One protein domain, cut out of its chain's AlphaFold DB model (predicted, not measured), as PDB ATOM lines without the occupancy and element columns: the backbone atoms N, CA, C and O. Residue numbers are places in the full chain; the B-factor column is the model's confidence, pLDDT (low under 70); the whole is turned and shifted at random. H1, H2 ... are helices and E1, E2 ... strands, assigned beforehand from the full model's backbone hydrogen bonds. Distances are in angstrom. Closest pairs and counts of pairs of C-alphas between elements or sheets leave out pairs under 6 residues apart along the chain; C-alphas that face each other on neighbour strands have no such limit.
ATOM      1  N   VAL A   7      -7.613  -2.770 -17.179       95.62
ATOM      2  CA  VAL A   7      -7.430  -3.922 -16.288       95.62
ATOM      3  C   VAL A   7      -7.838  -5.173 -17.049       95.62
ATOM      4  O   VAL A   7      -9.021  -5.366 -17.320       95.62
ATOM      5  N   GLU A   8      -6.864  -6.012 -17.389       96.31
ATOM      6  CA  GLU A   8      -7.110  -7.302 -18.029       96.31
ATOM      7  C   GLU A   8      -7.241  -8.386 -16.961       96.31
ATOM      8  O   GLU A   8      -6.303  -8.662 -16.204       96.31
ATOM      9  N   VAL A   9      -8.407  -9.032 -16.927       95.19
ATOM     10  CA  VAL A   9      -8.643 -10.213 -16.092       95.19
ATOM     11  C   VAL A   9      -8.206 -11.448 -16.877       95.19
ATOM     12  O   VAL A   9      -8.948 -12.016 -17.684       95.19
ATOM     13  N   SER A  10      -6.957 -11.833 -16.643       95.88
ATOM     14  CA  SER A  10      -6.301 -13.005 -17.213       95.88
ATOM     15  C   SER A  10      -6.559 -14.239 -16.331       95.88
ATOM     16  O   SER A  10      -7.647 -14.416 -15.786       95.88
ATOM     17  N   THR A  11      -5.588 -15.139 -16.203       94.38
ATOM     18  CA  THR A  11      -5.667 -16.355 -15.390       94.38
ATOM     19  C   THR A  11      -4.296 -16.706 -14.832       94.38
ATOM     20  O   THR A  11      -3.283 -16.521 -15.498       94.38
ATOM     21  N   ALA A  12      -4.236 -17.264 -13.625       95.00
ATOM     22  CA  ALA A  12      -2.997 -17.812 -13.080       95.00
ATOM     23  C   ALA A  12      -2.557 -19.112 -13.778       95.00
ATOM     24  O   ALA A  12      -1.433 -19.564 -13.579       95.00
ATOM     25  N   PHE A  13      -3.389 -19.707 -14.639       93.81
ATOM     26  CA  PHE A  13      -3.015 -20.899 -15.413       93.81
ATOM     27  C   PHE A  13      -1.920 -20.618 -16.454       93.81
ATOM     28  O   PHE A  13      -1.399 -21.551 -17.061       93.81
ATOM     29  N   VAL A  14      -1.540 -19.348 -16.645       95.94
ATOM     30  CA  VAL A  14      -0.353 -18.953 -17.418       95.94
ATOM     31  C   VAL A  14       0.958 -19.349 -16.737       95.94
ATOM     32  O   VAL A  14       1.978 -19.486 -17.412       95.94
ATOM     33  N   TYR A  15       0.956 -19.524 -15.412       96.31
ATOM     34  CA  TYR A  15       2.130 -19.951 -14.662       96.31
ATOM     35  C   TYR A  15       2.362 -21.451 -14.788       96.31
ATOM     36  O   TYR A  15       1.430 -22.243 -14.942       96.31
ATOM     37  N   LYS A  16       3.628 -21.841 -14.631       93.62
ATOM     38  CA  LYS A  16       4.014 -23.242 -14.517       93.62
ATOM     39  C   LYS A  16       3.280 -23.915 -13.354       93.62
ATOM     40  O   LYS A  16       3.360 -23.459 -12.216       93.62
ATOM     41  N   SER A  17       2.617 -25.029 -13.651       91.12
ATOM     42  CA  SER A  17       1.975 -25.892 -12.659       91.12
ATOM     43  C   SER A  17       3.003 -26.742 -11.900       91.12
ATOM     44  O   SER A  17       4.186 -26.814 -12.248       91.12
ATOM     45  N   GLN A  18       2.545 -27.422 -10.852       87.94
ATOM     46  CA  GLN A  18       3.334 -28.401 -10.102       87.94
ATOM     47  C   GLN A  18       4.562 -27.840  -9.365       87.94
ATOM     48  O   GLN A  18       5.557 -28.536  -9.138       87.94
ATOM     49  N   THR A  19       4.513 -26.574  -8.960       89.19
ATOM     50  CA  THR A  19       5.565 -25.962  -8.145       89.19
ATOM     51  C   THR A  19       5.373 -26.290  -6.660       89.19
ATOM     52  O   THR A  19       4.265 -26.567  -6.198       89.19
ATOM     53  N   LYS A  20       6.475 -26.300  -5.897       88.94
ATOM     54  CA  LYS A  20       6.441 -26.438  -4.425       88.94
ATOM     55  C   LYS A  20       6.159 -25.106  -3.727       88.94
ATOM     56  O   LYS A  20       5.514 -25.083  -2.688       88.94
ATOM     57  N   ALA A  21       6.692 -24.023  -4.287       92.88
ATOM     58  CA  ALA A  21       6.492 -22.664  -3.806       92.88
ATOM     59  C   ALA A  21       5.295 -22.018  -4.524       92.88
ATOM     60  O   ALA A  21       5.034 -22.379  -5.682       92.88
ATOM     61  N   PRO A  22       4.594 -21.079  -3.863       94.56
ATOM     62  CA  PRO A  22       3.541 -20.316  -4.510       94.56
ATOM     63  C   PRO A  22       4.125 -19.443  -5.630       94.56
ATOM     64  O   PRO A  22       5.257 -18.969  -5.548       94.56
ATOM     65  N   ALA A  23       3.361 -19.280  -6.705       95.88
ATOM     66  CA  ALA A  23       3.701 -18.443  -7.840       95.88
ATOM     67  C   ALA A  23       3.374 -16.977  -7.531       95.88
ATOM     68  O   ALA A  23       2.214 -16.650  -7.283       95.88
ATOM     69  N   ASP A  24       4.388 -16.115  -7.582       96.06
ATOM     70  CA  ASP A  24       4.242 -14.657  -7.554       96.06
ATOM     71  C   ASP A  24       4.187 -14.078  -8.987       96.06
ATOM     72  O   ASP A  24       4.222 -14.806  -9.987       96.06
ATOM     73  N   GLU A  25       4.140 -12.751  -9.143       95.88
ATOM     74  CA  GLU A  25       4.062 -12.115 -10.469       95.88
ATOM     75  C   GLU A  25       5.297 -12.341 -11.354       95.88
ATOM     76  O   GLU A  25       5.249 -12.042 -12.550       95.88
ATOM     77  N   ARG A  26       6.385 -12.875 -10.789       95.38
ATOM     78  CA  ARG A  26       7.662 -13.153 -11.463       95.38
ATOM     79  C   ARG A  26       7.848 -14.641 -11.760       95.38
ATOM     80  O   ARG A  26       8.852 -15.012 -12.370       95.38
ATOM     81  N   ALA A  27       6.917 -15.490 -11.327       96.25
ATOM     82  CA  ALA A  27       6.982 -16.923 -11.551       96.25
ATOM     83  C   ALA A  27       7.044 -17.266 -13.048       96.25
ATOM     84  O   ALA A  27       6.536 -16.542 -13.910       96.25
ATOM     85  N   LYS A  28       7.670 -18.408 -13.360       96.19
ATOM     86  CA  LYS A  28       7.830 -18.883 -14.738       96.19
ATOM     87  C   LYS A  28       6.463 -19.033 -15.416       96.19
ATOM     88  O   LYS A  28       5.587 -19.724 -14.895       96.19
ATOM     89  N   LEU A  29       6.340 -18.460 -16.609       96.69
ATOM     90  CA  LEU A  29       5.198 -18.641 -17.502       96.69
ATOM     91  C   LEU A  29       5.377 -19.939 -18.301       96.69
ATOM     92  O   LEU A  29       6.422 -20.160 -18.917       96.69
ATOM     93  N   ASP A  30       4.393 -20.826 -18.214       95.25
ATOM     94  CA  ASP A  30       4.372 -22.146 -18.855       95.25
ATOM     95  C   ASP A  30       2.902 -22.613 -18.920       95.25
ATOM     96  O   ASP A  30       2.473 -23.448 -18.115       95.25
ATOM     97  N   PRO A  31       2.080 -21.979 -19.784       94.12
ATOM     98  CA  PRO A  31       0.634 -22.173 -19.802       94.12
ATOM     99  C   PRO A  31       0.268 -23.613 -20.171       94.12
ATOM    100  O   PRO A  31       0.621 -24.116 -21.241       94.12
ATOM    101  N   TRP A  32      -0.504 -24.259 -19.301       88.94
ATOM    102  CA  TRP A  32      -0.841 -25.682 -19.407       88.94
ATOM    103  C   TRP A  32      -2.271 -25.950 -19.893       88.94
ATOM    104  O   TRP A  32      -2.638 -27.113 -20.057       88.94
ATOM    105  N   THR A  33      -3.053 -24.899 -20.169       88.62
ATOM    106  CA  THR A  33      -4.333 -25.000 -20.887       88.62
ATOM    107  C   THR A  33      -4.322 -24.201 -22.184       88.62
ATOM    108  O   THR A  33      -3.574 -23.224 -22.320       88.62
ATOM    109  N   LEU A  34      -5.178 -24.565 -23.140       89.50
ATOM    110  CA  LEU A  34      -5.348 -23.788 -24.372       89.50
ATOM    111  C   LEU A  34      -5.831 -22.355 -24.089       89.50
ATOM    112  O   LEU A  34      -5.314 -21.398 -24.665       89.50
ATOM    113  N   GLN A  35      -6.759 -22.194 -23.141       90.00
ATOM    114  CA  GLN A  35      -7.220 -20.878 -22.691       90.00
ATOM    115  C   GLN A  35      -6.065 -20.036 -22.130       90.00
ATOM    116  O   GLN A  35      -5.942 -18.864 -22.475       90.00
ATOM    117  N   ALA A  36      -5.201 -20.623 -21.295       93.75
ATOM    118  CA  ALA A  36      -4.063 -19.922 -20.707       93.75
ATOM    119  C   ALA A  36      -3.037 -19.496 -21.764       93.75
ATOM    120  O   ALA A  36      -2.480 -18.407 -21.662       93.75
ATOM    121  N   LYS A  37      -2.820 -20.315 -22.803       95.94
ATOM    122  CA  LYS A  37      -1.949 -19.956 -23.934       95.94
ATOM    123  C   LYS A  37      -2.445 -18.690 -24.629       95.94
ATOM    124  O   LYS A  37      -1.670 -17.755 -24.802       95.94
ATOM    125  N   TYR A  38      -3.733 -18.631 -24.964       97.19
ATOM    126  CA  TYR A  38      -4.310 -17.454 -25.619       97.19
ATOM    127  C   TYR A  38      -4.418 -16.245 -24.689       97.19
ATOM    128  O   TYR A  38      -4.217 -15.118 -25.134       97.19
ATOM    129  N   LYS A  39      -4.676 -16.456 -23.394       96.94
ATOM    130  CA  LYS A  39      -4.609 -15.382 -22.397       96.94
ATOM    131  C   LYS A  39      -3.209 -14.779 -22.331       96.94
ATOM    132  O   LYS A  39      -3.093 -13.564 -22.384       96.94
ATOM    133  N   LEU A  40      -2.163 -15.606 -22.296       97.75
ATOM    134  CA  LEU A  40      -0.785 -15.119 -22.290       97.75
ATOM    135  C   LEU A  40      -0.442 -14.336 -23.567       97.75
ATOM    136  O   LEU A  40       0.124 -13.255 -23.465       97.75
ATOM    137  N   GLN A  41      -0.854 -14.823 -24.740       97.75
ATOM    138  CA  GLN A  41      -0.687 -14.084 -26.001       97.75
ATOM    139  C   GLN A  41      -1.395 -12.723 -25.966       97.75
ATOM    140  O   GLN A  41      -0.812 -11.711 -26.339       97.75
ATOM    141  N   ALA A  42      -2.631 -12.670 -25.460       97.56
ATOM    142  CA  ALA A  42      -3.348 -11.407 -25.299       97.56
ATOM    143  C   ALA A  42      -2.619 -10.448 -24.341       97.56
ATOM    144  O   ALA A  42      -2.576  -9.248 -24.599       97.56
ATOM    145  N   GLU A  43      -2.011 -10.951 -23.260       97.44
ATOM    146  CA  GLU A  43      -1.193 -10.115 -22.376       97.44
ATOM    147  C   GLU A  43       0.048  -9.541 -23.073       97.44
ATOM    148  O   GLU A  43       0.421  -8.400 -22.801       97.44
ATOM    149  N   GLU A  44       0.702 -10.316 -23.937       96.88
ATOM    150  CA  GLU A  44       1.876  -9.880 -24.704       96.88
ATOM    151  C   GLU A  44       1.506  -8.775 -25.699       96.88
ATOM    152  O   GLU A  44       2.156  -7.728 -25.714       96.88
ATOM    153  N   GLU A  45       0.410  -8.954 -26.439       97.19
ATOM    154  CA  GLU A  45      -0.128  -7.940 -27.354       97.19
ATOM    155  C   GLU A  45      -0.521  -6.660 -26.604       97.19
ATOM    156  O   GLU A  45      -0.134  -5.561 -26.995       97.19
ATOM    157  N   LEU A  46      -1.218  -6.779 -25.467       96.31
ATOM    158  CA  LEU A  46      -1.606  -5.626 -24.646       96.31
ATOM    159  C   LEU A  46      -0.397  -4.859 -24.092       96.31
ATOM    160  O   LEU A  46      -0.470  -3.639 -23.959       96.31
ATOM    161  N   ARG A  47       0.710  -5.544 -23.773       94.69
ATOM    162  CA  ARG A  47       1.967  -4.896 -23.349       94.69
ATOM    163  C   ARG A  47       2.671  -4.167 -24.488       94.69
ATOM    164  O   ARG A  47       3.387  -3.210 -24.211       94.69
ATOM    165  N   ALA A  48       2.510  -4.633 -25.723       95.69
ATOM    166  CA  ALA A  48       3.144  -4.046 -26.901       95.69
ATOM    167  C   ALA A  48       2.435  -2.773 -27.397       95.69
ATOM    168  O   ALA A  48       2.974  -2.064 -28.246       95.69
ATOM    169  N   LEU A  49       1.240  -2.467 -26.884       94.44
ATOM    170  CA  LEU A  49       0.493  -1.270 -27.257       94.44
ATOM    171  C   LEU A  49       1.083  -0.008 -26.615       94.44
ATOM    172  O   LEU A  49       1.005   0.199 -25.401       94.44
ATOM    173  N   ASP A  50       1.594   0.890 -27.455       92.12
ATOM    174  CA  ASP A  50       2.092   2.193 -27.022       92.12
ATOM    175  C   ASP A  50       0.981   3.056 -26.407       92.12
ATOM    176  O   ASP A  50      -0.114   3.215 -26.953       92.12
ATOM    177  N   GLY A  51       1.278   3.664 -25.257       90.38
ATOM    178  CA  GLY A  51       0.364   4.582 -24.574       90.38
ATOM    179  C   GLY A  51      -0.780   3.911 -23.804       90.38
ATOM    180  O   GLY A  51      -1.637   4.625 -23.275       90.38
ATOM    181  N   LEU A  52      -0.798   2.577 -23.693       93.25
ATOM    182  CA  LEU A  52      -1.763   1.849 -22.870       93.25
ATOM    183  C   LEU A  52      -1.170   1.502 -21.499       93.25
ATOM    184  O   LEU A  52      -0.281   0.665 -21.369       93.25
ATOM    185  N   HIS A  53      -1.705   2.107 -20.439       94.38
ATOM    186  CA  HIS A  53      -1.395   1.678 -19.077       94.38
ATOM    187  C   HIS A  53      -2.234   0.442 -18.728       94.38
ATOM    188  O   HIS A  53      -3.434   0.561 -18.469       94.38
ATOM    189  N   VAL A  54      -1.619  -0.741 -18.745       95.62
ATOM    190  CA  VAL A  54      -2.290  -2.020 -18.477       95.62
ATOM    191  C   VAL A  54      -1.913  -2.602 -17.114       95.62
ATOM    192  O   VAL A  54      -0.757  -2.565 -16.695       95.62
ATOM    193  N   VAL A  55      -2.902  -3.178 -16.432       95.38
ATOM    194  CA  VAL A  55      -2.739  -3.987 -15.219       95.38
ATOM    195  C   VAL A  55      -3.315  -5.371 -15.489       95.38
ATOM    196  O   VAL A  55      -4.470  -5.494 -15.890       95.38
ATOM    197  N   PHE A  56      -2.525  -6.412 -15.241       96.31
ATOM    198  CA  PHE A  56      -2.973  -7.798 -15.362       96.31
ATOM    199  C   PHE A  56      -3.368  -8.341 -13.995       96.31
ATOM    200  O   PHE A  56      -2.566  -8.322 -13.061       96.31
ATOM    201  N   VAL A  57      -4.583  -8.874 -13.898       95.94
ATOM    202  CA  VAL A  57      -5.048  -9.634 -12.736       95.94
ATOM    203  C   VAL A  57      -5.144 -11.091 -13.160       95.94
ATOM    204  O   VAL A  57      -5.881 -11.426 -14.084       95.94
ATOM    205  N   ARG A  58      -4.373 -11.965 -12.507       95.94
ATOM    206  CA  ARG A  58      -4.299 -13.401 -12.810       95.94
ATOM    207  C   ARG A  58      -4.881 -14.197 -11.640       95.94
ATOM    208  O   ARG A  58      -4.119 -14.716 -10.828       95.94
ATOM    209  N   PRO A  59      -6.213 -14.263 -11.500       92.56
ATOM    210  CA  PRO A  59      -6.818 -15.044 -10.434       92.56
ATOM    211  C   PRO A  59      -6.527 -16.540 -10.626       92.56
ATOM    212  O   PRO A  59      -6.381 -17.024 -11.753       92.56
ATOM    213  N   ALA A  60      -6.463 -17.273  -9.513       88.50
ATOM    214  CA  ALA A  60      -6.533 -18.733  -9.513       88.50
ATOM    215  C   ALA A  60      -7.954 -19.202  -9.892       88.50
ATOM    216  O   ALA A  60      -8.727 -18.462 -10.503       88.50
ATOM    217  N   THR A  61      -8.327 -20.435  -9.546       84.75
ATOM    218  CA  THR A  61      -9.706 -20.896  -9.732       84.75
ATOM    219  C   THR A  61     -10.664 -20.037  -8.907       84.75
ATOM    220  O   THR A  61     -10.658 -20.089  -7.680       84.75
ATOM    221  N   VAL A  62     -11.495 -19.260  -9.601       84.88
ATOM    222  CA  VAL A  62     -12.617 -18.523  -9.018       84.88
ATOM    223  C   VAL A  62     -13.847 -19.421  -9.068       84.88
ATOM    224  O   VAL A  62     -14.094 -20.081 -10.075       84.88
ATOM    225  N   TYR A  63     -14.601 -19.457  -7.977       83.06
ATOM    226  CA  TYR A  63     -15.874 -20.161  -7.873       83.06
ATOM    227  C   TYR A  63     -16.855 -19.277  -7.102       83.06
ATOM    228  O   TYR A  63     -16.444 -18.398  -6.343       83.06
ATOM    229  N   GLY A  64     -18.147 -19.481  -7.315       78.81
ATOM    230  CA  GLY A  64     -19.187 -18.664  -6.700       78.81
ATOM    231  C   GLY A  64     -20.532 -18.845  -7.388       78.81
ATOM    232  O   GLY A  64     -20.663 -19.619  -8.338       78.81
ATOM    233  N   SER A  65     -21.531 -18.106  -6.915       74.19
ATOM    234  CA  SER A  65     -22.816 -18.017  -7.606       74.19
ATOM    235  C   SER A  65     -22.599 -17.543  -9.051       74.19
ATOM    236  O   SER A  65     -21.858 -16.589  -9.292       74.19
ATOM    237  N   GLY A  66     -23.191 -18.247 -10.016       71.25
ATOM    238  CA  GLY A  66     -22.976 -17.992 -11.444       71.25
ATOM    239  C   GLY A  66     -21.681 -18.571 -12.030       71.25
ATOM    240  O   GLY A  66     -21.360 -18.263 -13.175       71.25
ATOM    241  N   ASP A  67     -20.939 -19.407 -11.298       74.69
ATOM    242  CA  ASP A  67     -19.801 -20.141 -11.857       74.69
ATOM    243  C   ASP A  67     -20.260 -21.200 -12.879       74.69
ATOM    244  O   ASP A  67     -21.000 -22.129 -12.555       74.69
ATOM    245  N   VAL A  68     -19.790 -21.063 -14.121       68.12
ATOM    246  CA  VAL A  68     -20.147 -21.928 -15.260       68.12
ATOM    247  C   VAL A  68     -18.968 -22.747 -15.796       68.12
ATOM    248  O   VAL A  68     -19.161 -23.617 -16.640       68.12
ATOM    249  N   GLY A  69     -17.743 -22.485 -15.321       68.50
ATOM    250  CA  GLY A  69     -16.505 -23.101 -15.839       68.50
ATOM    251  C   GLY A  69     -15.527 -23.590 -14.761       68.50
ATOM    252  O   GLY A  69     -14.561 -24.297 -15.058       68.50
ATOM    253  N   GLY A  70     -15.768 -23.230 -13.505       75.12
ATOM    254  CA  GLY A  70     -14.967 -23.553 -12.334       75.12
ATOM    255  C   GLY A  70     -15.459 -24.804 -11.609       75.12
ATOM    256  O   GLY A  70     -15.606 -25.880 -12.193       75.12
ATOM    257  N   LEU A  71     -15.636 -24.721 -10.295       76.88
ATOM    258  CA  LEU A  71     -15.971 -25.885  -9.469       76.88
ATOM    259  C   LEU A  71     -17.390 -26.398  -9.726       76.88
ATOM    260  O   LEU A  71     -17.627 -27.600  -9.606       76.88
ATOM    261  N   MET A  72     -18.312 -25.526 -10.129       75.69
ATOM    262  CA  MET A  72     -19.727 -25.883 -10.242       75.69
ATOM    263  C   MET A  72     -20.026 -27.021 -11.227       75.69
ATOM    264  O   MET A  72     -20.632 -28.006 -10.796       75.69
ATOM    265  N   PRO A  73     -19.549 -27.000 -12.489       74.38
ATOM    266  CA  PRO A  73     -19.729 -28.130 -13.405       74.38
ATOM    267  C   PRO A  73     -19.212 -29.462 -12.842       74.38
ATOM    268  O   PRO A  73     -19.817 -30.512 -13.053       74.38
ATOM    269  N   ARG A  74     -18.116 -29.434 -12.069       79.31
ATOM    270  CA  ARG A  74     -17.526 -30.640 -11.464       79.31
ATOM    271  C   ARG A  74     -18.406 -31.203 -10.358       79.31
ATOM    272  O   ARG A  74     -18.615 -32.411 -10.314       79.31
ATOM    273  N   LEU A  75     -18.915 -30.337  -9.485       78.00
ATOM    274  CA  LEU A  75     -19.803 -30.721  -8.387       78.00
ATOM    275  C   LEU A  75     -21.122 -31.286  -8.918       78.00
ATOM    276  O   LEU A  75     -21.577 -32.320  -8.441       78.00
ATOM    277  N   VAL A  76     -21.678 -30.652  -9.951       73.56
ATOM    278  CA  VAL A  76     -22.889 -31.091 -10.657       73.56
ATOM    279  C   VAL A  76     -22.692 -32.472 -11.276       73.56
ATOM    280  O   VAL A  76     -23.479 -33.380 -11.007       73.56
ATOM    281  N   CYS A  77     -21.618 -32.666 -12.050       74.62
ATOM    282  CA  CYS A  77     -21.300 -33.971 -12.631       74.62
ATOM    283  C   CYS A  77     -21.099 -35.032 -11.542       74.62
ATOM    284  O   CYS A  77     -21.680 -36.113 -11.631       74.62
ATOM    285  N   ALA A  78     -20.328 -34.727 -10.496       78.31
ATOM    286  CA  ALA A  78     -20.097 -35.653  -9.390       78.31
ATOM    287  C   ALA A  78     -21.409 -36.055  -8.699       78.31
ATOM    288  O   ALA A  78     -21.672 -37.245  -8.550       78.31
ATOM    289  N   ALA A  79     -22.261 -35.089  -8.352       74.81
ATOM    290  CA  ALA A  79     -23.538 -35.341  -7.693       74.81
ATOM    291  C   ALA A  79     -24.504 -36.154  -8.573       74.81
ATOM    292  O   ALA A  79     -25.135 -37.085  -8.075       74.81
ATOM    293  N   ALA A  80     -24.573 -35.873  -9.880       73.19
ATOM    294  CA  ALA A  80     -25.387 -36.649 -10.816       73.19
ATOM    295  C   ALA A  80     -24.934 -38.117 -10.885       73.19
ATOM    296  O   ALA A  80     -25.749 -39.026 -10.733       73.19
ATOM    297  N   TYR A  81     -23.632 -38.369 -11.051       76.50
ATOM    298  CA  TYR A  81     -23.102 -39.735 -11.104       76.50
ATOM    299  C   TYR A  81     -23.200 -40.470  -9.762       76.50
ATOM    300  O   TYR A  81     -23.473 -41.671  -9.749       76.50
ATOM    301  N   SER A  82     -23.049 -39.764  -8.635       79.88
ATOM    302  CA  SER A  82     -23.301 -40.327  -7.305       79.88
ATOM    303  C   SER A  82     -24.755 -40.760  -7.133       79.88
ATOM    304  O   SER A  82     -24.990 -41.859  -6.639       79.88
ATOM    305  N   ALA A  83     -25.720 -39.949  -7.577       70.56
ATOM    306  CA  ALA A  83     -27.142 -40.287  -7.510       70.56
ATOM    307  C   ALA A  83     -27.515 -41.465  -8.428       70.56
ATOM    308  O   ALA A  83     -28.338 -42.299  -8.058       70.56
ATOM    309  N   LEU A  84     -26.889 -41.561  -9.605       77.25
ATOM    310  CA  LEU A  84     -27.096 -42.668 -10.546       77.25
ATOM    311  C   LEU A  84     -26.425 -43.978 -10.095       77.25
ATOM    312  O   LEU A  84     -26.742 -45.039 -10.627       77.25
ATOM    313  N   GLY A  85     -25.479 -43.922  -9.149       83.00
ATOM    314  CA  GLY A  85     -24.639 -45.073  -8.800       83.00
ATOM    315  C   GLY A  85     -23.739 -45.523  -9.958       83.00
ATOM    316  O   GLY A  85     -23.267 -46.660  -9.984       83.00
ATOM    317  N   GLU A  86     -23.507 -44.642 -10.931       82.38
ATOM    318  CA  GLU A  86     -22.766 -44.940 -12.150       82.38
ATOM    319  C   GLU A  86     -21.343 -44.386 -12.092       82.38
ATOM    320  O   GLU A  86     -21.058 -43.338 -11.510       82.38
ATOM    321  N   LYS A  87     -20.419 -45.067 -12.772       81.06
ATOM    322  CA  LYS A  87     -19.069 -44.539 -12.965       81.06
ATOM    323  C   LYS A  87     -19.131 -43.310 -13.872       81.06
ATOM    324  O   LYS A  87     -19.579 -43.421 -15.013       81.06
ATOM    325  N   MET A  88     -18.592 -42.186 -13.395       75.25
ATOM    326  CA  MET A  88     -18.464 -40.964 -14.191       75.25
ATOM    327  C   MET A  88     -17.757 -41.249 -15.518       75.25
ATOM    328  O   MET A  88     -16.614 -41.718 -15.547       75.25
ATOM    329  N   LYS A  89     -18.451 -40.956 -16.619       71.19
ATOM    330  CA  LYS A  89     -17.891 -40.974 -17.968       71.19
ATOM    331  C   LYS A  89     -17.626 -39.532 -18.361       71.19
ATOM    332  O   LYS A  89     -18.527 -38.703 -18.334       71.19
ATOM    333  N   LEU A  90     -16.384 -39.232 -18.716       65.88
ATOM    334  CA  LEU A  90     -16.061 -37.936 -19.294       65.88
ATOM    335  C   LEU A  90     -16.700 -37.888 -20.677       65.88
ATOM    336  O   LEU A  90     -16.319 -38.663 -21.556       65.88
ATOM    337  N   LEU A  91     -17.685 -37.010 -20.844       59.62
ATOM    338  CA  LEU A  91     -18.372 -36.785 -22.110       59.62
ATOM    339  C   LEU A  91     -17.469 -35.948 -23.022       59.62
ATOM    340  O   LEU A  91     -17.716 -34.779 -23.281       59.62
ATOM    341  N   TRP A  92     -16.346 -36.522 -23.435       56.72
ATOM    342  CA  TRP A  92     -15.451 -35.897 -24.393       56.72
ATOM    343  C   TRP A  92     -15.268 -36.836 -25.573       56.72
ATOM    344  O   TRP A  92     -14.648 -37.893 -25.441       56.72
ATOM    345  N   ASP A  93     -15.765 -36.403 -26.721       58.09
ATOM    346  CA  ASP A  93     -15.232 -36.712 -28.040       58.09
ATOM    347  C   ASP A  93     -15.440 -35.474 -28.939       58.09
ATOM    348  O   ASP A  93     -16.202 -34.564 -28.603       58.09
ATOM    349  N   GLY A  94     -14.712 -35.391 -30.057       58.06
ATOM    350  CA  GLY A  94     -14.866 -34.286 -31.016       58.06
ATOM    351  C   GLY A  94     -16.204 -34.300 -31.768       58.06
ATOM    352  O   GLY A  94     -16.494 -33.369 -32.510       58.06
ATOM    353  N   GLU A  95     -17.008 -35.346 -31.572       59.62
ATOM    354  CA  GLU A  95     -18.313 -35.574 -32.196       59.62
ATOM    355  C   GLU A  95     -19.469 -35.215 -31.247       59.62
ATOM    356  O   GLU A  95     -20.634 -35.393 -31.617       59.62
ATOM    357  N   MET A  96     -19.176 -34.732 -30.028       59.19
ATOM    358  CA  MET A  96     -20.160 -34.702 -28.956       59.19
ATOM    359  C   MET A  96     -21.340 -33.814 -29.333       59.19
ATOM    360  O   MET A  96     -21.242 -32.590 -29.442       59.19
ATOM    361  N   ARG A  97     -22.496 -34.457 -29.478       56.25
ATOM    362  CA  ARG A  97     -23.760 -33.798 -29.788       56.25
ATOM    363  C   ARG A  97     -24.441 -33.407 -28.485       56.25
ATOM    364  O   ARG A  97     -24.915 -34.265 -27.744       56.25
ATOM    365  N   VAL A  98     -24.487 -32.111 -28.204       56.09
ATOM    366  CA  VAL A  98     -25.260 -31.571 -27.081       56.09
ATOM    367  C   VAL A  98     -26.723 -31.479 -27.518       56.09
ATOM    368  O   VAL A  98     -27.062 -30.691 -28.397       56.09
ATOM    369  N   ASN A  99     -27.596 -32.302 -26.932       46.44
ATOM    370  CA  ASN A  99     -29.038 -32.208 -27.163       46.44
ATOM    371  C   ASN A  99     -29.604 -31.034 -26.351       46.44
ATOM    372  O   ASN A  99     -29.402 -30.966 -25.139       46.44
ATOM    373  N   THR A 100     -30.316 -30.112 -26.998       42.59
ATOM    374  CA  THR A 100     -30.997 -29.002 -26.323       42.59
ATOM    375  C   THR A 100     -32.396 -29.434 -25.884       42.59
ATOM    376  O   THR A 100     -33.168 -29.983 -26.668       42.59
ATOM    377  N   ALA A 101     -32.747 -29.192 -24.619       47.44
ATOM    378  CA  ALA A 101     -34.115 -29.358 -24.136       47.44
ATOM    379  C   ALA A 101     -34.879 -28.034 -24.300       47.44
ATOM    380  O   ALA A 101     -34.471 -26.997 -23.778       47.44
ATOM    381  N   HIS A 102     -35.994 -28.058 -25.033       39.41
ATOM    382  CA  HIS A 102     -36.881 -26.903 -25.166       39.41
ATOM    383  C   HIS A 102     -37.718 -26.730 -23.884       39.41
ATOM    384  O   HIS A 102     -38.307 -27.695 -23.406       39.41
ATOM    385  N   GLY A 103     -37.757 -25.515 -23.319       45.53
ATOM    386  CA  GLY A 103     -38.447 -25.204 -22.053       45.53
ATOM    387  C   GLY A 103     -37.526 -24.992 -20.842       45.53
ATOM    388  O   GLY A 103     -38.002 -24.612 -19.775       45.53
ATOM    389  N   VAL A 104     -36.212 -25.179 -21.005       53.47
ATOM    390  CA  VAL A 104     -35.205 -24.812 -19.999       53.47
ATOM    391  C   VAL A 104     -34.862 -23.331 -20.165       53.47
ATOM    392  O   VAL A 104     -34.265 -22.934 -21.162       53.47
ATOM    393  N   THR A 105     -35.270 -22.494 -19.207       50.03
ATOM    394  CA  THR A 105     -35.085 -21.030 -19.268       50.03
ATOM    395  C   THR A 105     -33.673 -20.576 -18.892       50.03
ATOM    396  O   THR A 105     -33.302 -19.448 -19.205       50.03
ATOM    397  N   ASN A 106     -32.892 -21.431 -18.223       53.94
ATOM    398  CA  ASN A 106     -31.495 -21.190 -17.867       53.94
ATOM    399  C   ASN A 106     -30.758 -22.535 -17.719       53.94
ATOM    400  O   ASN A 106     -31.163 -23.368 -16.914       53.94
ATOM    401  N   THR A 107     -29.697 -22.765 -18.494       54.69
ATOM    402  CA  THR A 107     -28.814 -23.936 -18.333       54.69
ATOM    403  C   THR A 107     -27.366 -23.540 -18.598       54.69
ATOM    404  O   THR A 107     -26.807 -23.857 -19.647       54.69
ATOM    405  N   PRO A 108     -26.717 -22.847 -17.652       58.56
ATOM    406  CA  PRO A 108     -25.299 -22.549 -17.786       58.56
ATOM    407  C   PRO A 108     -24.431 -23.788 -17.498       58.56
ATOM    408  O   PRO A 108     -23.210 -23.739 -17.618       58.56
ATOM    409  N   LEU A 109     -25.057 -24.901 -17.097       59.44
ATOM    410  CA  LEU A 109     -24.385 -26.145 -16.776       59.44
ATOM    411  C   LEU A 109     -24.110 -26.918 -18.059       59.44
ATOM    412  O   LEU A 109     -25.005 -27.477 -18.691       59.44
ATOM    413  N   THR A 110     -22.839 -26.949 -18.425       61.88
ATOM    414  CA  THR A 110     -22.325 -27.851 -19.444       61.88
ATOM    415  C   THR A 110     -21.740 -29.089 -18.761       61.88
ATOM    416  O   THR A 110     -20.977 -28.944 -17.803       61.88
ATOM    417  N   PRO A 111     -22.058 -30.316 -19.218       56.91
ATOM    418  CA  PRO A 111     -21.365 -31.508 -18.741       56.91
ATOM    419  C   PRO A 111     -19.973 -31.642 -19.383       56.91
ATOM    420  O   PRO A 111     -19.229 -32.576 -19.075       56.91
ATOM    421  N   TYR A 112     -19.624 -30.726 -20.296       66.12
ATOM    422  CA  TYR A 112     -18.306 -30.650 -20.896       66.12
ATOM    423  C   TYR A 112     -17.256 -30.314 -19.842       66.12
ATOM    424  O   TYR A 112     -17.401 -29.377 -19.058       66.12
ATOM    425  N   MET A 113     -16.160 -31.062 -19.874       70.00
ATOM    426  CA  MET A 113     -14.999 -30.801 -19.045       70.00
ATOM    427  C   MET A 113     -13.747 -30.994 -19.882       70.00
ATOM    428  O   MET A 113     -13.492 -32.092 -20.385       70.00
ATOM    429  N   ASP A 114     -12.955 -29.932 -20.012       72.50
ATOM    430  CA  ASP A 114     -11.657 -30.013 -20.669       72.50
ATOM    431  C   ASP A 114     -10.769 -31.024 -19.945       72.50
ATOM    432  O   ASP A 114     -10.496 -30.904 -18.746       72.50
ATOM    433  N   LYS A 115     -10.273 -32.016 -20.693       72.19
ATOM    434  CA  LYS A 115      -9.364 -33.046 -20.167       72.19
ATOM    435  C   LYS A 115      -8.116 -32.443 -19.521       72.19
ATOM    436  O   LYS A 115      -7.599 -33.005 -18.561       72.19
ATOM    437  N   GLU A 116      -7.659 -31.294 -20.019       76.31
ATOM    438  CA  GLU A 116      -6.516 -30.549 -19.475       76.31
ATOM    439  C   GLU A 116      -6.726 -30.178 -17.996       76.31
ATOM    440  O   GLU A 116      -5.778 -30.207 -17.211       76.31
ATOM    441  N   LEU A 117      -7.975 -29.917 -17.592       73.31
ATOM    442  CA  LEU A 117      -8.335 -29.551 -16.223       73.31
ATOM    443  C   LEU A 117      -8.472 -30.750 -15.269       73.31
ATOM    444  O   LEU A 117      -8.688 -30.556 -14.074       73.31
ATOM    445  N   LEU A 118      -8.399 -31.973 -15.795       72.62
ATOM    446  CA  LEU A 118      -8.367 -33.224 -15.029       72.62
ATOM    447  C   LEU A 118      -6.945 -33.773 -14.879       72.62
ATOM    448  O   LEU A 118      -6.736 -34.771 -14.190       72.62
ATOM    449  N   GLY A 119      -5.969 -33.139 -15.531       72.06
ATOM    450  CA  GLY A 119      -4.562 -33.458 -15.349       72.06
ATOM    451  C   GLY A 119      -4.080 -33.114 -13.940       72.06
ATOM    452  O   GLY A 119      -4.675 -32.306 -13.229       72.06
ATOM    453  N   HIS A 120      -2.945 -33.687 -13.542       75.19
ATOM    454  CA  HIS A 120      -2.301 -33.407 -12.254       75.19
ATOM    455  C   HIS A 120      -1.606 -32.031 -12.222       75.19
ATOM    456  O   HIS A 120      -0.473 -31.917 -11.774       75.19
ATOM    457  N   ASN A 121      -2.248 -30.978 -12.719       81.81
ATOM    458  CA  ASN A 121      -1.692 -29.630 -12.783       81.81
ATOM    459  C   ASN A 121      -2.187 -28.805 -11.593       81.81
ATOM    460  O   ASN A 121      -3.150 -28.051 -11.712       81.81
ATOM    461  N   HIS A 122      -1.548 -28.948 -10.427       82.25
ATOM    462  CA  HIS A 122      -1.872 -28.075  -9.299       82.25
ATOM    463  C   HIS A 122      -1.253 -26.692  -9.498       82.25
ATOM    464  O   HIS A 122      -0.103 -26.562  -9.929       82.25
ATOM    465  N   LEU A 123      -2.031 -25.667  -9.165       87.38
ATOM    466  CA  LEU A 123      -1.610 -24.277  -9.156       87.38
ATOM    467  C   LEU A 123      -1.639 -23.771  -7.713       87.38
ATOM    468  O   LEU A 123      -2.628 -23.951  -7.007       87.38
ATOM    469  N   TYR A 124      -0.558 -23.121  -7.303       90.12
ATOM    470  CA  TYR A 124      -0.427 -22.489  -5.999       90.12
ATOM    471  C   TYR A 124       0.054 -21.058  -6.232       90.12
ATOM    472  O   TYR A 124       1.113 -20.882  -6.824       90.12
ATOM    473  N   VAL A 125      -0.738 -20.054  -5.849       93.19
ATOM    474  CA  VAL A 125      -0.493 -18.628  -6.146       93.19
ATOM    475  C   VAL A 125      -0.257 -17.867  -4.847       93.19
ATOM    476  O   VAL A 125      -0.925 -18.139  -3.851       93.19
ATOM    477  N   ASP A 126       0.680 -16.923  -4.870       94.50
ATOM    478  CA  ASP A 126       0.922 -15.976  -3.783       94.50
ATOM    479  C   ASP A 126      -0.014 -14.764  -3.930       94.50
ATOM    480  O   ASP A 126       0.028 -14.055  -4.935       94.50
ATOM    481  N   GLY A 127      -0.885 -14.546  -2.941       93.56
ATOM    482  CA  GLY A 127      -1.844 -13.436  -2.910       93.56
ATOM    483  C   GLY A 127      -1.343 -12.171  -2.205       93.56
ATOM    484  O   GLY A 127      -2.036 -11.158  -2.207       93.56
ATOM    485  N   THR A 128      -0.145 -12.173  -1.619       94.31
ATOM    486  CA  THR A 128       0.299 -11.085  -0.725       94.31
ATOM    487  C   THR A 128       0.362  -9.715  -1.405       94.31
ATOM    488  O   THR A 128       0.104  -8.690  -0.776       94.31
ATOM    489  N   LYS A 129       0.648  -9.654  -2.713       95.19
ATOM    490  CA  LYS A 129       0.703  -8.375  -3.434       95.19
ATOM    491  C   LYS A 129      -0.663  -7.707  -3.568       95.19
ATOM    492  O   LYS A 129      -0.732  -6.483  -3.451       95.19
ATOM    493  N   ILE A 130      -1.740  -8.461  -3.813       94.31
ATOM    494  CA  ILE A 130      -3.071  -7.851  -3.962       94.31
ATOM    495  C   ILE A 130      -3.563  -7.285  -2.625       94.31
ATOM    496  O   ILE A 130      -4.170  -6.217  -2.607       94.31
ATOM    497  N   GLU A 131      -3.194  -7.904  -1.502       94.56
ATOM    498  CA  GLU A 131      -3.508  -7.413  -0.152       94.56
ATOM    499  C   GLU A 131      -2.913  -6.016   0.104       94.56
ATOM    500  O   GLU A 131      -3.553  -5.176   0.734       94.56
ATOM    501  N   THR A 132      -1.752  -5.691  -0.485       96.25
ATOM    502  CA  THR A 132      -1.155  -4.339  -0.380       96.25
ATOM    503  C   THR A 132      -2.019  -3.225  -0.981       96.25
ATOM    504  O   THR A 132      -1.802  -2.050  -0.688       96.25
ATOM    505  N   THR A 133      -3.010  -3.574  -1.807       93.88
ATOM    506  CA  THR A 133      -3.964  -2.620  -2.394       93.88
ATOM    507  C   THR A 133      -5.151  -2.312  -1.475       93.88
ATOM    508  O   THR A 133      -5.981  -1.474  -1.821       93.88
ATOM    509  N   GLY A 134      -5.235  -2.971  -0.312       95.44
ATOM    510  CA  GLY A 134      -6.401  -2.949   0.576       95.44
ATOM    511  C   GLY A 134      -7.462  -3.992   0.216       95.44
ATOM    512  O   GLY A 134      -8.578  -3.926   0.721       95.44
ATOM    513  N   PHE A 135      -7.141  -4.938  -0.674       93.44
ATOM    514  CA  PHE A 135      -8.011  -6.071  -0.972       93.44
ATOM    515  C   PHE A 135      -8.038  -7.044   0.209       93.44
ATOM    516  O   PHE A 135      -6.988  -7.472   0.684       93.44
ATOM    517  N   GLU A 136      -9.237  -7.439   0.632       93.06
ATOM    518  CA  GLU A 136      -9.436  -8.399   1.713       93.06
ATOM    519  C   GLU A 136     -10.141  -9.655   1.197       93.06
ATOM    520  O   GLU A 136     -11.201  -9.594   0.568       93.06
ATOM    521  N   TYR A 137      -9.571 -10.821   1.503       88.19
ATOM    522  CA  TYR A 137     -10.218 -12.098   1.232       88.19
ATOM    523  C   TYR A 137     -11.353 -12.327   2.235       88.19
ATOM    524  O   TYR A 137     -11.126 -12.824   3.336       88.19
ATOM    525  N   THR A 138     -12.593 -12.036   1.838       88.12
ATOM    526  CA  THR A 138     -13.782 -12.386   2.640       88.12
ATOM    527  C   THR A 138     -13.889 -13.899   2.867       88.12
ATOM    528  O   THR A 138     -14.368 -14.349   3.906       88.12
ATOM    529  N   TYR A 139     -13.394 -14.687   1.908       85.00
ATOM    530  CA  TYR A 139     -13.381 -16.149   1.937       85.00
ATOM    531  C   TYR A 139     -11.955 -16.669   1.678       85.00
ATOM    532  O   TYR A 139     -11.622 -17.023   0.548       85.00
ATOM    533  N   PRO A 140     -11.077 -16.694   2.701       84.62
ATOM    534  CA  PRO A 140      -9.648 -16.991   2.530       84.62
ATOM    535  C   PRO A 140      -9.353 -18.468   2.229       84.62
ATOM    536  O   PRO A 140      -8.246 -18.826   1.837       84.62
ATOM    537  N   SER A 141     -10.328 -19.351   2.432       84.50
ATOM    538  CA  SER A 141     -10.217 -20.779   2.145       84.50
ATOM    539  C   SER A 141     -11.563 -21.326   1.697       84.50
ATOM    540  O   SER A 141     -12.609 -20.805   2.081       84.50
ATOM    541  N   VAL A 142     -11.527 -22.379   0.881       82.25
ATOM    542  CA  VAL A 142     -12.738 -23.086   0.459       82.25
ATOM    543  C   VAL A 142     -13.348 -23.778   1.671       82.25
ATOM    544  O   VAL A 142     -12.707 -24.635   2.280       82.25
ATOM    545  N   GLN A 143     -14.584 -23.416   2.001       86.38
ATOM    546  CA  GLN A 143     -15.332 -24.026   3.094       86.38
ATOM    547  C   GLN A 143     -16.496 -24.859   2.554       86.38
ATOM    548  O   GLN A 143     -17.117 -24.536   1.540       86.38
ATOM    549  N   LEU A 144     -16.778 -25.978   3.221       84.69
ATOM    550  CA  LEU A 144     -17.785 -26.936   2.761       84.69
ATOM    551  C   LEU A 144     -19.201 -26.340   2.754       84.69
ATOM    552  O   LEU A 144     -20.001 -26.672   1.884       84.69
ATOM    553  N   ASP A 145     -19.516 -25.481   3.717       86.25
ATOM    554  CA  ASP A 145     -20.784 -24.754   3.806       86.25
ATOM    555  C   ASP A 145     -20.998 -23.825   2.602       86.25
ATOM    556  O   ASP A 145     -22.083 -23.831   2.027       86.25
ATOM    557  N   GLN A 146     -19.960 -23.120   2.149       83.19
ATOM    558  CA  GLN A 146     -20.005 -22.266   0.955       83.19
ATOM    559  C   GLN A 146     -20.245 -23.092  -0.307       83.19
ATOM    560  O   GLN A 146     -21.091 -22.752  -1.129       83.19
ATOM    561  N   VAL A 147     -19.544 -24.220  -0.441       82.44
ATOM    562  CA  VAL A 147     -19.748 -25.142  -1.566       82.44
ATOM    563  C   VAL A 147     -21.173 -25.706  -1.561       82.44
ATOM    564  O   VAL A 147     -21.803 -25.793  -2.613       82.44
ATOM    565  N   ARG A 148     -21.717 -26.050  -0.387       83.88
ATOM    566  CA  ARG A 148     -23.116 -26.491  -0.245       83.88
ATOM    567  C   ARG A 148     -24.103 -25.383  -0.600       83.88
ATOM    568  O   ARG A 148     -25.077 -25.670  -1.286       83.88
ATOM    569  N   ALA A 149     -23.843 -24.148  -0.177       82.50
ATOM    570  CA  ALA A 149     -24.670 -22.994  -0.516       82.50
ATOM    571  C   ALA A 149     -24.709 -22.762  -2.034       82.50
ATOM    572  O   ALA A 149     -25.787 -22.583  -2.582       82.50
ATOM    573  N   LEU A 150     -23.578 -22.891  -2.739       80.38
ATOM    574  CA  LEU A 150     -23.547 -22.840  -4.207       80.38
ATOM    575  C   LEU A 150     -24.427 -23.914  -4.870       80.38
ATOM    576  O   LEU A 150     -25.096 -23.649  -5.869       80.38
ATOM    577  N   VAL A 151     -24.402 -25.142  -4.343       77.69
ATOM    578  CA  VAL A 151     -25.254 -26.227  -4.855       77.69
ATOM    579  C   VAL A 151     -26.724 -25.913  -4.584       77.69
ATOM    580  O   VAL A 151     -27.551 -26.101  -5.474       77.69
ATOM    581  N   GLN A 152     -27.046 -25.395  -3.396       79.75
ATOM    582  CA  GLN A 152     -28.403 -24.981  -3.052       79.75
ATOM    583  C   GLN A 152     -28.891 -23.842  -3.956       79.75
ATOM    584  O   GLN A 152     -29.981 -23.950  -4.508       79.75
ATOM    585  N   ASP A 153     -28.064 -22.827  -4.216       80.38
ATOM    586  CA  ASP A 153     -28.362 -21.744  -5.161       80.38
ATOM    587  C   ASP A 153     -28.698 -22.290  -6.556       80.38
ATOM    588  O   ASP A 153     -29.641 -21.833  -7.203       80.38
ATOM    589  N   ALA A 154     -27.947 -23.288  -7.036       75.06
ATOM    590  CA  ALA A 154     -28.215 -23.923  -8.325       75.06
ATOM    591  C   ALA A 154     -29.524 -24.734  -8.325       75.06
ATOM    592  O   ALA A 154     -30.211 -24.784  -9.351       75.06
ATOM    593  N   ILE A 155     -29.892 -25.346  -7.195       76.31
ATOM    594  CA  ILE A 155     -31.183 -26.029  -7.016       76.31
ATOM    595  C   ILE A 155     -32.327 -25.009  -7.021       76.31
ATOM    596  O   ILE A 155     -33.296 -25.175  -7.763       76.31
ATOM    597  N   ASP A 156     -32.194 -23.923  -6.261       80.25
ATOM    598  CA  ASP A 156     -33.212 -22.876  -6.117       80.25
ATOM    599  C   ASP A 156     -33.469 -22.155  -7.449       80.25
ATOM    600  O   ASP A 156     -34.614 -21.854  -7.805       80.25
ATOM    601  N   GLN A 157     -32.417 -21.968  -8.250       76.12
ATOM    602  CA  GLN A 157     -32.492 -21.438  -9.615       76.12
ATOM    603  C   GLN A 157     -33.008 -22.455 -10.646       76.12
ATOM    604  O   GLN A 157     -33.097 -22.133 -11.833       76.12
ATOM    605  N   ARG A 158     -33.362 -23.675 -10.220       73.56
ATOM    606  CA  ARG A 158     -33.816 -24.787 -11.073       73.56
ATOM    607  C   ARG A 158     -32.810 -25.177 -12.156       73.56
ATOM    608  O   ARG A 158     -33.190 -25.694 -13.204       73.56
TER     609      ARG A 158
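AT A GLANCE: This is residues 7 to 158 of the 165 residues of the protein "Epimerase domain-containing protein" of Aphanomyces astaci (UniProt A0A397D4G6). With little regular structure, two small clusters stand at opposite ends, joined by long loops: short strands E1 and E2 with H1 packed on them, and H2 meeting H5. The printed part has 152 residues, 57 in named elements, mostly helix, ordered E1 H1 E2 H2 H3 H4 H5. It is only just loose, close to compact, with radius of gyration of the C-alphas 18.1 A and spans 51 by 37 by 34 A.

IN THESE COORDINATES: E1 is residues 7 to 9, from C-alpha 7 at (-7.430, -3.922, -16.288); E2 is 54 to 57. H1, 34 to 48, is 21.6 A long; H2, 71 to 84, 20.2 A; H5, 144 to 156, 18.3 A, ending at C-alpha 156 (-33.212, -22.876, -6.117). H3 is 115 to 118, H4 128 to 131.

HOW THE PARTS SIT: E1 and E2 are parallel at 31 degrees; N 8 and O 55, 2.9 A apart, are within hydrogen-bond range. E1, H1, E2 form a strand-helix-strand unit, parallel neighbour strands with a helix between, its crossover right-handed. The closest C-alphas of H1 and E2, Arg 47 and Val 54, are 7.1 A apart. H2, with residues 72 to 76 alone, touches H5, about perpendicular at 76 degrees; their closest C-alphas, Met 72 and Val 151, are 7.7 A apart. H3 and H4 touch no helix. Every O i to N i+4 pair is within hydrogen-bond range in H1, H2 and H5; H3 and H4 are too short for one.

THE WHOLE: The farthest C-alphas, Gly 51 and Gly 85, are 57.8 A apart. The printed part has no cut. Links E1 to H1, E2 to H2, H2 to H3 and H4 to H5 are long. pLDDT is under 70 at residues 68 to 69 and 90 to 112.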